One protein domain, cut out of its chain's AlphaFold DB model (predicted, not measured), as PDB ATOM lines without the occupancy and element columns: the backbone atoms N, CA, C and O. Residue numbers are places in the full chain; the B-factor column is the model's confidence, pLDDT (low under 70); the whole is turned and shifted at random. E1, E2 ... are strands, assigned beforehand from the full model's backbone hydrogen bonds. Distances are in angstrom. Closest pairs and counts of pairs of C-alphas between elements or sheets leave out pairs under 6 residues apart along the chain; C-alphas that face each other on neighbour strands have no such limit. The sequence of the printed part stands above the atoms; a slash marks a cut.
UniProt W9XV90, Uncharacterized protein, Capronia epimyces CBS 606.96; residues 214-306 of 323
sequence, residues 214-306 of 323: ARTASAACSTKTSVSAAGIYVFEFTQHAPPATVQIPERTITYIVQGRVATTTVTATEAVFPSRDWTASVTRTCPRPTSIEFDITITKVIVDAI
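AT A GLANCE: This is residues 214 to 306 of the 323 residues of an uncharacterized protein of Capronia epimyces CBS 606.96 (UniProt W9XV90). The domain is one long, thin two-stranded ribbon: E2, E3 and E4 run out to a tip and E5, E6 and E7 come back beside them, and at the other end the ribbon folds back on itself as the pair E1 and E8. The folded-back pair lies loosely beside E2 and E7, with few contacts between, while the hairpin of E4 and E5 makes a long arm whose tip, residues 256 to 261, stands free. The printed part has 93 residues, with no named helix and eight named strands, E1 to E8 in order, in four two-stranded antiparallel sheets: E1 - E8, E2 - E7, E3 - E6 and E4 - E5. The class is all strand. The whole is extended, with a radius of gyration of the C-alphas of 23.5 A, and spans 78 by 22 by 15 A, a rod.

HOW THE PARTS SIT: E1, residues 214 to 227, and E8, residues 290 to 305, are antiparallel neighbours at 162 degrees, with N 217 and O 300 2.8 A apart, within hydrogen-bond range. E1 bends by 63 degrees at residue 224, and E8 bends by 53 degrees at residue 295. E2, residues 231 to 241, and E7, residues 276 to 286, are antiparallel at 160 degrees; N 235 and O 282 are within hydrogen-bond range at 2.8 A. The closest C-alphas of E1 and E2 are those of Ala 217 and Ala 241, 6.1 A apart. Those of E7 and E8 are at Ala 280 and Ile 298, 7.1 A apart. E1 and E7 are near each other, with 7 pairs of C-alphas within 10 A. E2 runs on into E3, residues 244 to 248, at 62 degrees. E3 is antiparallel to E6, residues 269 to 273, with N 246 and O 271 within hydrogen-bond range at 2.9 A. E3 runs on into E4, residues 251 to 257, at 39 degrees. E4 and E5, residues 260 to 266, form a hairpin, with N 253 and O 264 within hydrogen-bond range at 2.8 A. E4 and E5 are apart from E1, E2, E7 and E8.

IN THESE COORDINATES: E1 begins at C-alpha 214 (136.714, 175.667, 198.775) and is 37.7 A long from first to last C-alpha. E2 measures 31.2 A, E7 32.1 A and E8 43.9 A. E4 ends at C-alpha 257 (101.649, 177.544, 198.259). E8 ends at C-alpha 305 (131.407, 182.148, 195.779).

THE WHOLE: The C-alphas of Ser 228 and Gly 259, the two farthest apart, are 78.2 A from each other. The printed part has no cut, and its seven links are tight. Mean pLDDT of the printed part is 76.2; 23 residues are under 70, among them residues 251 to 267.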
ATOM      1  N   ALA A 214     135.341 175.415 198.387       71.31
ATOM      2  CA  ALA A 214     136.714 175.667 198.775       71.31
ATOM      3  C   ALA A 214     137.601 174.671 198.036       71.31
ATOM      4  O   ALA A 214     137.344 173.468 198.064       71.31
ATOM      5  N   ARG A 215     138.651 175.174 197.389       72.19
ATOM      6  CA  ARG A 215     139.682 174.350 196.757       72.19
ATOM      7  C   ARG A 215     141.049 174.709 197.309       72.19
ATOM      8  O   ARG A 215     141.318 175.873 197.591       72.19
ATOM      9  N   THR A 216     141.924 173.724 197.426       76.00
ATOM     10  CA  THR A 216     143.302 173.947 197.869       76.00
ATOM     11  C   THR A 216     144.210 173.996 196.648       76.00
ATOM     12  O   THR A 216     144.286 173.032 195.893       76.00
ATOM     13  N   ALA A 217     144.900 175.116 196.449       73.00
ATOM     14  CA  ALA A 217     146.027 175.216 195.529       73.00
ATOM     15  C   ALA A 217     147.323 174.970 196.307       73.00
ATOM     16  O   ALA A 217     147.448 175.422 197.443       73.00
ATOM     17  N   SER A 218     148.284 174.269 195.713       72.31
ATOM     18  CA  SER A 218     149.602 174.046 196.313       72.31
ATOM     19  C   SER A 218     150.692 174.422 195.324       72.31
ATOM     20  O   SER A 218     150.515 174.227 194.122       72.31
ATOM     21  N   ALA A 219     151.788 174.981 195.826       71.94
ATOM     22  CA  ALA A 219     152.920 175.367 195.004       71.94
ATOM     23  C   ALA A 219     154.245 175.158 195.730       71.94
ATOM     24  O   ALA A 219     154.378 175.517 196.902       71.94
ATOM     25  N   ALA A 220     155.229 174.624 195.010       77.44
ATOM     26  CA  ALA A 220     156.605 174.550 195.477       77.44
ATOM     27  C   ALA A 220     157.290 175.912 195.289       77.44
ATOM     28  O   ALA A 220     157.256 176.501 194.208       77.44
ATOM     29  N   CYS A 221     157.892 176.421 196.357       77.75
ATOM     30  CA  CYS A 221     158.651 177.660 196.394       77.75
ATOM     31  C   CYS A 221     160.080 177.314 196.795       77.75
ATOM     32  O   CYS A 221     160.329 176.927 197.939       77.75
ATOM     33  N   SER A 222     161.007 177.467 195.852       84.44
ATOM     34  CA  SER A 222     162.425 177.217 196.077       84.44
ATOM     35  C   SER A 222     163.237 178.462 195.758       84.44
ATOM     36  O   SER A 222     163.015 179.123 194.740       84.44
ATOM     37  N   THR A 223     164.163 178.819 196.645       85.81
ATOM     38  CA  THR A 223     165.107 179.911 196.404       85.81
ATOM     39  C   THR A 223     166.448 179.625 197.053       85.81
ATOM     40  O   THR A 223     166.538 179.002 198.114       85.81
ATOM     41  N   LYS A 224     167.496 180.135 196.409       91.50
ATOM     42  CA  LYS A 224     168.864 180.111 196.900       91.50
ATOM     43  C   LYS A 224     169.455 181.501 196.729       91.50
ATOM     44  O   LYS A 224     169.580 181.989 195.610       91.50
ATOM     45  N   THR A 225     169.789 182.151 197.836       90.00
ATOM     46  CA  THR A 225     170.355 183.506 197.839       90.00
ATOM     47  C   THR A 225     171.324 183.702 199.002       90.00
ATOM     48  O   THR A 225     171.418 182.867 199.900       90.00
ATOM     49  N   SER A 226     172.039 184.822 199.015       91.94
ATOM     50  CA  SER A 226     172.897 185.242 200.121       91.94
ATOM     51  C   SER A 226     172.510 186.636 200.586       91.94
ATOM     52  O   SER A 226     172.373 187.544 199.766       91.94
ATOM     53  N   VAL A 227     172.386 186.821 201.896       88.88
ATOM     54  CA  VAL A 227     172.125 188.126 202.506       88.88
ATOM     55  C   VAL A 227     173.387 188.653 203.173       88.88
ATOM     56  O   VAL A 227     174.081 187.926 203.883       88.88
ATOM     57  N   SER A 228     173.704 189.922 202.923       91.50
ATOM     58  CA  SER A 228     174.956 190.567 203.341       91.50
ATOM     59  C   SER A 228     174.874 191.283 204.689       91.50
ATOM     60  O   SER A 228     175.876 191.832 205.141       91.50
ATOM     61  N   ALA A 229     173.711 191.286 205.342       91.62
ATOM     62  CA  ALA A 229     173.483 191.976 206.607       91.62
ATOM     63  C   ALA A 229     172.465 191.228 207.478       91.62
ATOM     64  O   ALA A 229     171.824 190.271 207.045       91.62
ATOM     65  N   ALA A 230     172.338 191.666 208.730       91.00
ATOM     66  CA  ALA A 230     171.221 191.274 209.576       91.00
ATOM     67  C   ALA A 230     169.945 191.996 209.114       91.00
ATOM     68  O   ALA A 230     169.995 193.175 208.761       91.00
ATOM     69  N   GLY A 231     168.805 191.312 209.130       89.06
ATOM     70  CA  GLY A 231     167.540 191.892 208.690       89.06
ATOM     71  C   GLY A 231     166.406 190.882 208.567       89.06
ATOM     72  O   GLY A 231     166.587 189.678 208.765       89.06
ATOM     73  N   ILE A 232     165.222 191.393 208.239       89.12
ATOM     74  CA  ILE A 232     164.043 190.600 207.883       89.12
ATOM     75  C   ILE A 232     163.924 190.624 206.363       89.12
ATOM     76  O   ILE A 232     163.818 191.691 205.763       89.12
ATOM     77  N   TYR A 233     163.943 189.447 205.754       78.75
ATOM     78  CA  TYR A 233     163.858 189.269 204.311       78.75
ATOM     79  C   TYR A 233     162.518 188.634 203.962       78.75
ATOM     80  O   TYR A 233     162.117 187.650 204.586       78.75
ATOM     81  N   VAL A 234     161.825 189.201 202.976       87.69
ATOM     82  CA  VAL A 234     160.558 188.680 202.455       87.69
ATOM     83  C   VAL A 234     160.803 188.180 201.039       87.69
ATOM     84  O   VAL A 234     161.282 188.925 200.189       87.69
ATOM     85  N   PHE A 235     160.495 186.910 200.807       81.94
ATOM     86  CA  PHE A 235     160.575 186.268 199.502       81.94
ATOM     87  C   PHE A 235     159.169 186.101 198.959       81.94
ATOM     88  O   PHE A 235     158.344 185.444 199.593       81.94
ATOM     89  N   GLU A 236     158.907 186.692 197.804       86.38
ATOM     90  CA  GLU A 236     157.613 186.620 197.143       86.38
ATOM     91  C   GLU A 236     157.685 185.666 195.958       86.38
ATOM     92  O   GLU A 236     158.563 185.771 195.101       86.38
ATOM     93  N   PHE A 237     156.747 184.729 195.915       81.62
ATOM     94  CA  PHE A 237     156.608 183.760 194.843       81.62
ATOM     95  C   PHE A 237     155.230 183.941 194.226       81.62
ATOM     96  O   PHE A 237     154.218 183.641 194.863       81.62
ATOM     97  N   THR A 238     155.178 184.444 192.997       88.00
ATOM     98  CA  THR A 238     153.928 184.507 192.240       88.00
ATOM     99  C   THR A 238     153.543 183.101 191.808       88.00
ATOM    100  O   THR A 238     154.324 182.401 191.168       88.00
ATOM    101  N   GLN A 239     152.336 182.692 192.170       84.56
ATOM    102  CA  GLN A 239     151.784 181.375 191.915       84.56
ATOM    103  C   GLN A 239     150.499 181.492 191.110       84.56
ATOM    104  O   GLN A 239     149.712 182.421 191.294       84.56
ATOM    105  N   HIS A 240     150.268 180.508 190.249       83.25
ATOM    106  CA  HIS A 240     149.096 180.462 189.387       83.25
ATOM    107  C   HIS A 240     148.169 179.331 189.828       83.25
ATOM    108  O   HIS A 240     148.545 178.159 189.790       83.25
ATOM    109  N   ALA A 241     146.951 179.663 190.254       79.38
ATOM    110  CA  ALA A 241     145.919 178.663 190.492       79.38
ATOM    111  C   ALA A 241     145.144 178.417 189.187       79.38
ATOM    112  O   ALA A 241     144.565 179.372 188.655       79.38
ATOM    113  N   PRO A 242     145.084 177.170 188.680       80.00
ATOM    114  CA  PRO A 242     144.380 176.879 187.440       80.00
ATOM    115  C   PRO A 242     142.869 177.148 187.570       80.00
ATOM    116  O   PRO A 242     142.339 177.224 188.696       80.00
ATOM    117  N   PRO A 243     142.164 177.295 186.431       79.75
ATOM    118  CA  PRO A 243     140.709 177.334 186.412       79.75
ATOM    119  C   PRO A 243     140.130 176.092 187.089       79.75
ATOM    120  O   PRO A 243     140.723 175.014 187.043       79.75
ATOM    121  N   ALA A 244     138.971 176.243 187.720       77.94
ATOM    122  CA  ALA A 244     138.309 175.145 188.409       77.94
ATOM    123  C   ALA A 244     136.833 175.097 188.035       77.94
ATOM    124  O   ALA A 244     136.146 176.115 188.090       77.94
ATOM    125  N   THR A 245     136.348 173.904 187.711       77.94
ATOM    126  CA  THR A 245     134.921 173.638 187.538       77.94
ATOM    127  C   THR A 245     134.382 173.046 188.830       77.94
ATOM    128  O   THR A 245     134.899 172.044 189.325       77.94
ATOM    129  N   VAL A 246     133.358 173.675 189.394       75.12
ATOM    130  CA  VAL A 246     132.673 173.197 190.594       75.12
ATOM    131  C   VAL A 246     131.307 172.661 190.200       75.12
ATOM    132  O   VAL A 246     130.503 173.385 189.617       75.12
ATOM    133  N   GLN A 247     131.052 171.410 190.578       74.62
ATOM    134  CA  GLN A 247     129.744 170.777 190.468       74.62
ATOM    135  C   GLN A 247     128.837 171.280 191.590       74.62
ATOM    136  O   GLN A 247     129.162 171.155 192.774       74.62
ATOM    137  N   ILE A 248     127.705 171.860 191.221       67.94
ATOM    138  CA  ILE A 248     126.663 172.296 192.143       67.94
ATOM    139  C   ILE A 248     125.625 171.174 192.150       67.94
ATOM    140  O   ILE A 248     124.983 170.959 191.121       67.94
ATOM    141  N   PRO A 249     125.475 170.428 193.260       69.31
ATOM    142  CA  PRO A 249     124.560 169.298 193.298       69.31
ATOM    143  C   PRO A 249     123.116 169.770 193.154       69.31
ATOM    144  O   PRO A 249     122.777 170.892 193.540       69.31
ATOM    145  N   GLU A 250     122.277 168.874 192.642       72.81
ATOM    146  CA  GLU A 250     120.830 169.042 192.628       72.81
ATOM    147  C   GLU A 250     120.311 169.328 194.042       72.81
ATOM    148  O   GLU A 250     120.808 168.782 195.034       72.81
ATOM    149  N   ARG A 251     119.321 170.216 194.145       64.56
ATOM    150  CA  ARG A 251     118.672 170.533 195.418       64.56
ATOM    151  C   ARG A 251     117.171 170.522 195.258       64.56
ATOM    152  O   ARG A 251     116.632 171.185 194.380       64.56
ATOM    153  N   THR A 252     116.513 169.830 196.170       66.00
ATOM    154  CA  THR A 252     115.063 169.838 196.294       66.00
ATOM    155  C   THR A 252     114.665 170.898 197.314       66.00
ATOM    156  O   THR A 252     115.163 170.903 198.437       66.00
ATOM    157  N   ILE A 253     113.795 171.815 196.910       62.31
ATOM    158  CA  ILE A 253     113.240 172.875 197.744       62.31
ATOM    159  C   ILE A 253     111.761 172.568 197.944       62.31
ATOM    160  O   ILE A 253     111.010 172.477 196.974       62.31
ATOM    161  N   THR A 254     111.344 172.434 199.198       61.72
ATOM    162  CA  THR A 254     109.946 172.206 199.575       61.72
ATOM    163  C   THR A 254     109.375 173.476 200.197       61.72
ATOM    164  O   THR A 254     109.991 174.066 201.081       61.72
ATOM    165  N   TYR A 255     108.207 173.917 199.736       55.84
ATOM    166  CA  TYR A 255     107.526 175.119 200.233       55.84
ATOM    167  C   TYR A 255     106.010 174.957 200.147       55.84
ATOM    168  O   TYR A 255     105.506 174.037 199.508       55.84
ATOM    169  N   ILE A 256     105.271 175.828 200.832       54.22
ATOM    170  CA  ILE A 256     103.811 175.766 200.896       54.22
ATOM    171  C   ILE A 256     103.235 176.905 200.056       54.22
ATOM    172  O   ILE A 256     103.512 178.069 200.326       54.22
ATOM    173  N   VAL A 257     102.415 176.576 199.058       58.09
ATOM    174  CA  VAL A 257     101.649 177.544 198.259       58.09
ATOM    175  C   VAL A 257     100.173 177.306 198.538       58.09
ATOM    176  O   VAL A 257      99.669 176.212 198.286       58.09
ATOM    177  N   GLN A 258      99.484 178.305 199.098       62.69
ATOM    178  CA  GLN A 258      98.043 178.236 199.399       62.69
ATOM    179  C   GLN A 258      97.647 176.975 200.202       62.69
ATOM    180  O   GLN A 258      96.644 176.318 199.931       62.69
ATOM    181  N   GLY A 259      98.476 176.595 201.180       63.06
ATOM    182  CA  GLY A 259      98.247 175.419 202.029       63.06
ATOM    183  C   GLY A 259      98.608 174.067 201.399       63.06
ATOM    184  O   GLY A 259      98.474 173.043 202.065       63.06
ATOM    185  N   ARG A 260      99.099 174.029 200.153       58.94
ATOM    186  CA  ARG A 260      99.605 172.810 199.502       58.94
ATOM    187  C   ARG A 260     101.128 172.785 199.509       58.94
ATOM    188  O   ARG A 260     101.768 173.788 199.212       58.94
ATOM    189  N   VAL A 261     101.705 171.625 199.815       68.94
ATOM    190  CA  VAL A 261     103.156 171.413 199.730       68.94
ATOM    191  C   VAL A 261     103.548 171.289 198.258       68.94
ATOM    192  O   VAL A 261     103.170 170.331 197.587       68.94
ATOM    193  N   ALA A 262     104.305 172.259 197.763       63.56
ATOM    194  CA  ALA A 262     104.965 172.234 196.470       63.56
ATOM    195  C   ALA A 262     106.439 171.863 196.659       63.56
ATOM    196  O   ALA A 262     107.065 172.177 197.674       63.56
ATOM    197  N   THR A 263     106.999 171.168 195.675       65.25
ATOM    198  CA  THR A 263     108.416 170.811 195.667       65.25
ATOM    199  C   THR A 263     109.003 171.182 194.319       65.25
ATOM    200  O   THR A 263     108.456 170.801 193.289       65.25
ATOM    201  N   THR A 264     110.117 171.905 194.333       57.97
ATOM    202  CA  THR A 264     110.896 172.211 193.137       57.97
ATOM    203  C   THR A 264     112.280 171.624 193.257       57.97
ATOM    204  O   THR A 264     112.942 171.742 194.285       57.97
ATOM    205  N   THR A 265     112.739 171.048 192.159       66.88
ATOM    206  CA  THR A 265     114.106 170.582 192.014       66.88
ATOM    207  C   THR A 265     114.909 171.609 191.227       66.88
ATOM    208  O   THR A 265     114.612 171.891 190.068       66.88
ATOM    209  N   VAL A 266     115.949 172.158 191.848       63.25
ATOM    210  CA  VAL A 266     116.988 172.925 191.160       63.25
ATOM    211  C   VAL A 266     117.989 171.932 190.593       63.25
ATOM    212  O   VAL A 266     118.659 171.225 191.349       63.25
ATOM    213  N   THR A 267     118.082 171.878 189.266       69.56
ATOM    214  CA  THR A 267     118.962 170.962 188.540       69.56
ATOM    215  C   THR A 267     120.429 171.201 188.884       69.56
ATOM    216  O   THR A 267     120.851 172.333 189.139       69.56
ATOM    217  N   ALA A 268     121.224 170.129 188.860       70.62
ATOM    218  CA  ALA A 268     122.668 170.240 189.007       70.62
ATOM    219  C   ALA A 268     123.249 171.172 187.929       70.62
ATOM    220  O   ALA A 268     122.869 171.104 186.760       70.62
ATOM    221  N   THR A 269     124.157 172.058 188.330       70.75
ATOM    222  CA  THR A 269     124.803 173.029 187.432       70.75
ATOM    223  C   THR A 269     126.306 173.052 187.661       70.75
ATOM    224  O   THR A 269     126.799 172.656 188.714       70.75
ATOM    225  N   GLU A 270     127.052 173.536 186.672       75.12
ATOM    226  CA  GLU A 270     128.498 173.703 186.771       75.12
ATOM    227  C   GLU A 270     128.854 175.188 186.830       75.12
ATOM    228  O   GLU A 270     128.367 175.991 186.034       75.12
ATOM    229  N   ALA A 271     129.735 175.559 187.758       72.44
ATOM    230  CA  ALA A 271     130.338 176.885 187.790       72.44
ATOM    231  C   ALA A 271     131.822 176.785 187.439       72.44
ATOM    232  O   ALA A 271     132.590 176.122 188.141       72.44
ATOM    233  N   VAL A 272     132.228 177.475 186.373       76.56
ATOM    234  CA  VAL A 272     133.633 177.582 185.968       76.56
ATOM    235  C   VAL A 272     134.228 178.847 186.574       76.56
ATOM    236  O   VAL A 272     133.805 179.963 186.270       76.56
ATOM    237  N   PHE A 273     135.229 178.678 187.431       74.38
ATOM    238  CA  PHE A 273     136.008 179.771 187.992       74.38
ATOM    239  C   PHE A 273     137.278 179.969 187.167       74.38
ATOM    240  O   PHE A 273     138.004 178.995 186.941       74.38
ATOM    241  N   PRO A 274     137.580 181.209 186.741       77.88
ATOM    242  CA  PRO A 274     138.799 181.487 186.000       77.88
ATOM    243  C   PRO A 274     140.034 181.222 186.866       77.88
ATOM    244  O   PRO A 274     139.955 181.108 188.099       77.88
ATOM    245  N   SER A 275     141.188 181.139 186.209       77.88
ATOM    246  CA  SER A 275     142.466 181.101 186.907       77.88
ATOM    247  C   SER A 275     142.650 182.338 187.785       77.88
ATOM    248  O   SER A 275     142.080 183.406 187.538       77.88
ATOM    249  N   ARG A 276     143.421 182.179 188.861       76.31
ATOM    250  CA  ARG A 276     143.742 183.269 189.785       76.31
ATOM    251  C   ARG A 276     145.207 183.227 190.159       76.31
ATOM    252  O   ARG A 276     145.693 182.206 190.646       76.31
ATOM    253  N   ASP A 277     145.865 184.362 190.007       83.88
ATOM    254  CA  ASP A 277     147.201 184.549 190.544       83.88
ATOM    255  C   ASP A 277     147.133 184.786 192.051       83.88
ATOM    256  O   ASP A 277     146.189 185.378 192.589       83.88
ATOM    257  N   TRP A 278     148.145 184.302 192.755       77.25
ATOM    258  CA  TRP A 278     148.346 184.609 194.157       77.25
ATOM    259  C   TRP A 278     149.828 184.661 194.490       77.25
ATOM    260  O   TRP A 278     150.617 183.885 193.969       77.25
ATOM    261  N   THR A 279     150.198 185.551 195.401       80.19
ATOM    262  CA  THR A 279     151.577 185.650 195.877       80.19
ATOM    263  C   THR A 279     151.719 184.902 197.191       80.19
ATOM    264  O   THR A 279     150.927 185.094 198.118       80.19
ATOM    265  N   ALA A 280     152.717 184.029 197.256       74.38
ATOM    266  CA  ALA A 280     153.144 183.367 198.470       74.38
ATOM    267  C   ALA A 280     154.337 184.128 199.051       74.38
ATOM    268  O   ALA A 280     155.308 184.374 198.339       74.38
ATOM    269  N   SER A 281     154.273 184.493 200.330       77.81
ATOM    270  CA  SER A 281     155.331 185.263 200.983       77.81
ATOM    271  C   SER A 281     155.996 184.425 202.068       77.81
ATOM    272  O   SER A 281     155.325 183.894 202.953       77.81
ATOM    273  N   VAL A 282     157.320 184.320 202.008       75.81
ATOM    274  CA  VAL A 282     158.140 183.647 203.018       75.81
ATOM    275  C   VAL A 282     158.981 184.695 203.715       75.81
ATOM    276  O   VAL A 282     159.806 185.352 203.088       75.81
ATOM    277  N   THR A 283     158.782 184.855 205.017       79.88
ATOM    278  CA  THR A 283     159.555 185.803 205.820       79.88
ATOM    279  C   THR A 283     160.648 185.067 206.577       79.88
ATOM    280  O   THR A 283     160.379 184.089 207.275       79.88
ATOM    281  N   ARG A 284     161.889 185.545 206.467       75.00
ATOM    282  CA  ARG A 284     163.043 184.985 207.173       75.00
ATOM    283  C   ARG A 284     163.837 186.082 207.863       75.00
ATOM    284  O   ARG A 284     164.322 187.013 207.224       75.00
ATOM    285  N   THR A 285     164.021 185.930 209.166       85.06
ATOM    286  CA  THR A 285     164.862 186.822 209.968       85.06
ATOM    287  C   THR A 285     166.277 186.265 210.028       85.06
ATOM    288  O   THR A 285     166.480 185.121 210.434       85.06
ATOM    289  N   CYS A 286     167.262 187.066 209.628       82.31
ATOM    290  CA  CYS A 286     168.674 186.702 209.672       82.31
ATOM    291  C   CYS A 286     169.404 187.620 210.662       82.31
ATOM    292  O   CYS A 286     169.393 188.834 210.471       82.31
ATOM    293  N   PRO A 287     170.055 187.086 211.710       76.56
ATOM    294  CA  PRO A 287     170.760 187.906 212.700       76.56
ATOM    295  C   PRO A 287     172.148 188.375 212.233       76.56
ATOM    296  O   PRO A 287     172.788 189.167 212.915       76.56
ATOM    297  N   ARG A 288     172.643 187.859 211.103       84.94
ATOM    298  CA  ARG A 288     173.955 188.158 210.510       84.94
ATOM    299  C   ARG A 288     173.971 187.724 209.034       84.94
ATOM    300  O   ARG A 288     173.058 186.990 208.639       84.94
ATOM    301  N   PRO A 289     174.992 188.108 208.247       93.38
ATOM    302  CA  PRO A 289     175.126 187.671 206.861       93.38
ATOM    303  C   PRO A 289     175.124 186.140 206.752       93.38
ATOM    304  O   PRO A 289     175.808 185.463 207.523       93.38
ATOM    305  N   THR A 290     174.332 185.584 205.835       87.56
ATOM    306  CA  THR A 290     174.165 184.131 205.673       87.56
ATOM    307  C   THR A 290     173.664 183.776 204.276       87.56
ATOM    308  O   THR A 290     173.025 184.587 203.606       87.56
ATOM    309  N   SER A 291     173.895 182.535 203.855       87.81
ATOM    310  CA  SER A 291     173.183 181.945 202.722       87.81
ATOM    311  C   SER A 291     171.811 181.446 203.172       87.81
ATOM    312  O   SER A 291     171.657 180.908 204.271       87.81
ATOM    313  N   ILE A 292     170.813 181.652 202.323       84.12
ATOM    314  CA  ILE A 292     169.433 181.218 202.494       84.12
ATOM    315  C   ILE A 292     169.146 180.233 201.370       84.12
ATOM    316  O   ILE A 292     169.222 180.581 200.196       84.12
ATOM    317  N   GLU A 293     168.802 179.014 201.750       85.69
ATOM    318  CA  GLU A 293     168.266 177.992 200.864       85.69
ATOM    319  C   GLU A 293     167.017 177.444 201.542       85.69
ATOM    320  O   GLU A 293     167.034 177.147 202.744       85.69
ATOM    321  N   PHE A 294     165.912 177.412 200.812       82.44
ATOM    322  CA  PHE A 294     164.716 176.708 201.244       82.44
ATOM    323  C   PHE A 294     163.946 176.202 200.036       82.44
ATOM    324  O   PHE A 294     163.920 176.850 198.992       82.44
ATOM    325  N   ASP A 295     163.316 175.050 200.234       84.19
ATOM    326  CA  ASP A 295     162.373 174.415 199.329       84.19
ATOM    327  C   ASP A 295     161.147 174.058 200.168       84.19
ATOM    328  O   ASP A 295     161.229 173.248 201.096       84.19
ATOM    329  N   ILE A 296     160.046 174.768 199.944       71.44
ATOM    330  CA  ILE A 296     158.824 174.619 200.733       71.44
ATOM    331  C   ILE A 296     157.616 174.495 199.818       71.44
ATOM    332  O   ILE A 296     157.538 175.137 198.776       71.44
ATOM    333  N   THR A 297     156.626 173.714 200.238       77.62
ATOM    334  CA  THR A 297     155.319 173.684 199.575       77.62
ATOM    335  C   THR A 297     154.348 174.568 200.344       77.62
ATOM    336  O   THR A 297     154.111 174.345 201.529       77.62
ATOM    337  N   ILE A 298     153.776 175.565 199.676       68.69
ATOM    338  CA  ILE A 298     152.771 176.457 200.255       68.69
ATOM    339  C   ILE A 298     151.401 176.061 199.719       68.69
ATOM    340  O   ILE A 298     151.195 175.988 198.508       68.69
ATOM    341  N   THR A 299     150.454 175.830 200.625       72.81
ATOM    342  CA  THR A 299     149.050 175.561 200.301       72.81
ATOM    343  C   THR A 299     148.187 176.787 200.566       72.81
ATOM    344  O   THR A 299     148.255 177.369 201.649       72.81
ATOM    345  N   LYS A 300     147.321 177.147 199.619       69.81
ATOM    346  CA  LYS A 300     146.330 178.216 199.750       69.81
ATOM    347  C   LYS A 300     144.929 177.671 199.518       69.81
ATOM    348  O   LYS A 300     144.657 177.073 198.481       69.81
ATOM    349  N   VAL A 301     144.027 177.933 200.459       74.06
ATOM    350  CA  VAL A 301     142.597 177.670 200.273       74.06
ATOM    351  C   VAL A 301     141.989 178.833 199.495       74.06
ATOM    352  O   VAL A 301     141.996 179.978 199.948       74.06
ATOM    353  N   ILE A 302     141.483 178.542 198.304       74.44
ATOM    354  CA  ILE A 302     140.729 179.464 197.461       74.44
ATOM    355  C   ILE A 302     139.255 179.181 197.714       74.44
ATOM    356  O   ILE A 302     138.778 178.075 197.467       74.44
ATOM    357  N   VAL A 303     138.551 180.180 198.239       74.12
ATOM    358  CA  VAL A 303     137.106 180.110 198.452       74.12
ATOM    359  C   VAL A 303     136.422 180.813 197.293       74.12
ATOM    360  O   VAL A 303     136.608 182.014 197.075       74.12
ATOM    361  N   ASP A 304     135.615 180.060 196.561       72.06
ATOM    362  CA  ASP A 304     134.822 180.565 195.460       72.06
ATOM    363  C   ASP A 304     133.362 180.695 195.869       72.06
ATOM    364  O   ASP A 304     132.739 179.792 196.435       72.06
ATOM    365  N   ALA A 305     132.807 181.861 195.564       67.00
ATOM    366  CA  ALA A 305     131.407 182.148 195.779       67.00
ATOM    367  C   ALA A 305     130.651 181.833 194.481       67.00
ATOM    368  O   ALA A 305     130.730 182.613 193.529       67.00
ATOM    369  N   ILE A 306     129.878 180.744 194.460       63.38
ATOM    370  CA  ILE A 306     129.109 180.288 193.288       63.38
ATOM    371  C   ILE A 306     128.041 181.315 192.901       63.38
ATOM    372  O   ILE A 306     127.154 181.543 193.719       63.38
TER     373      ILE A 306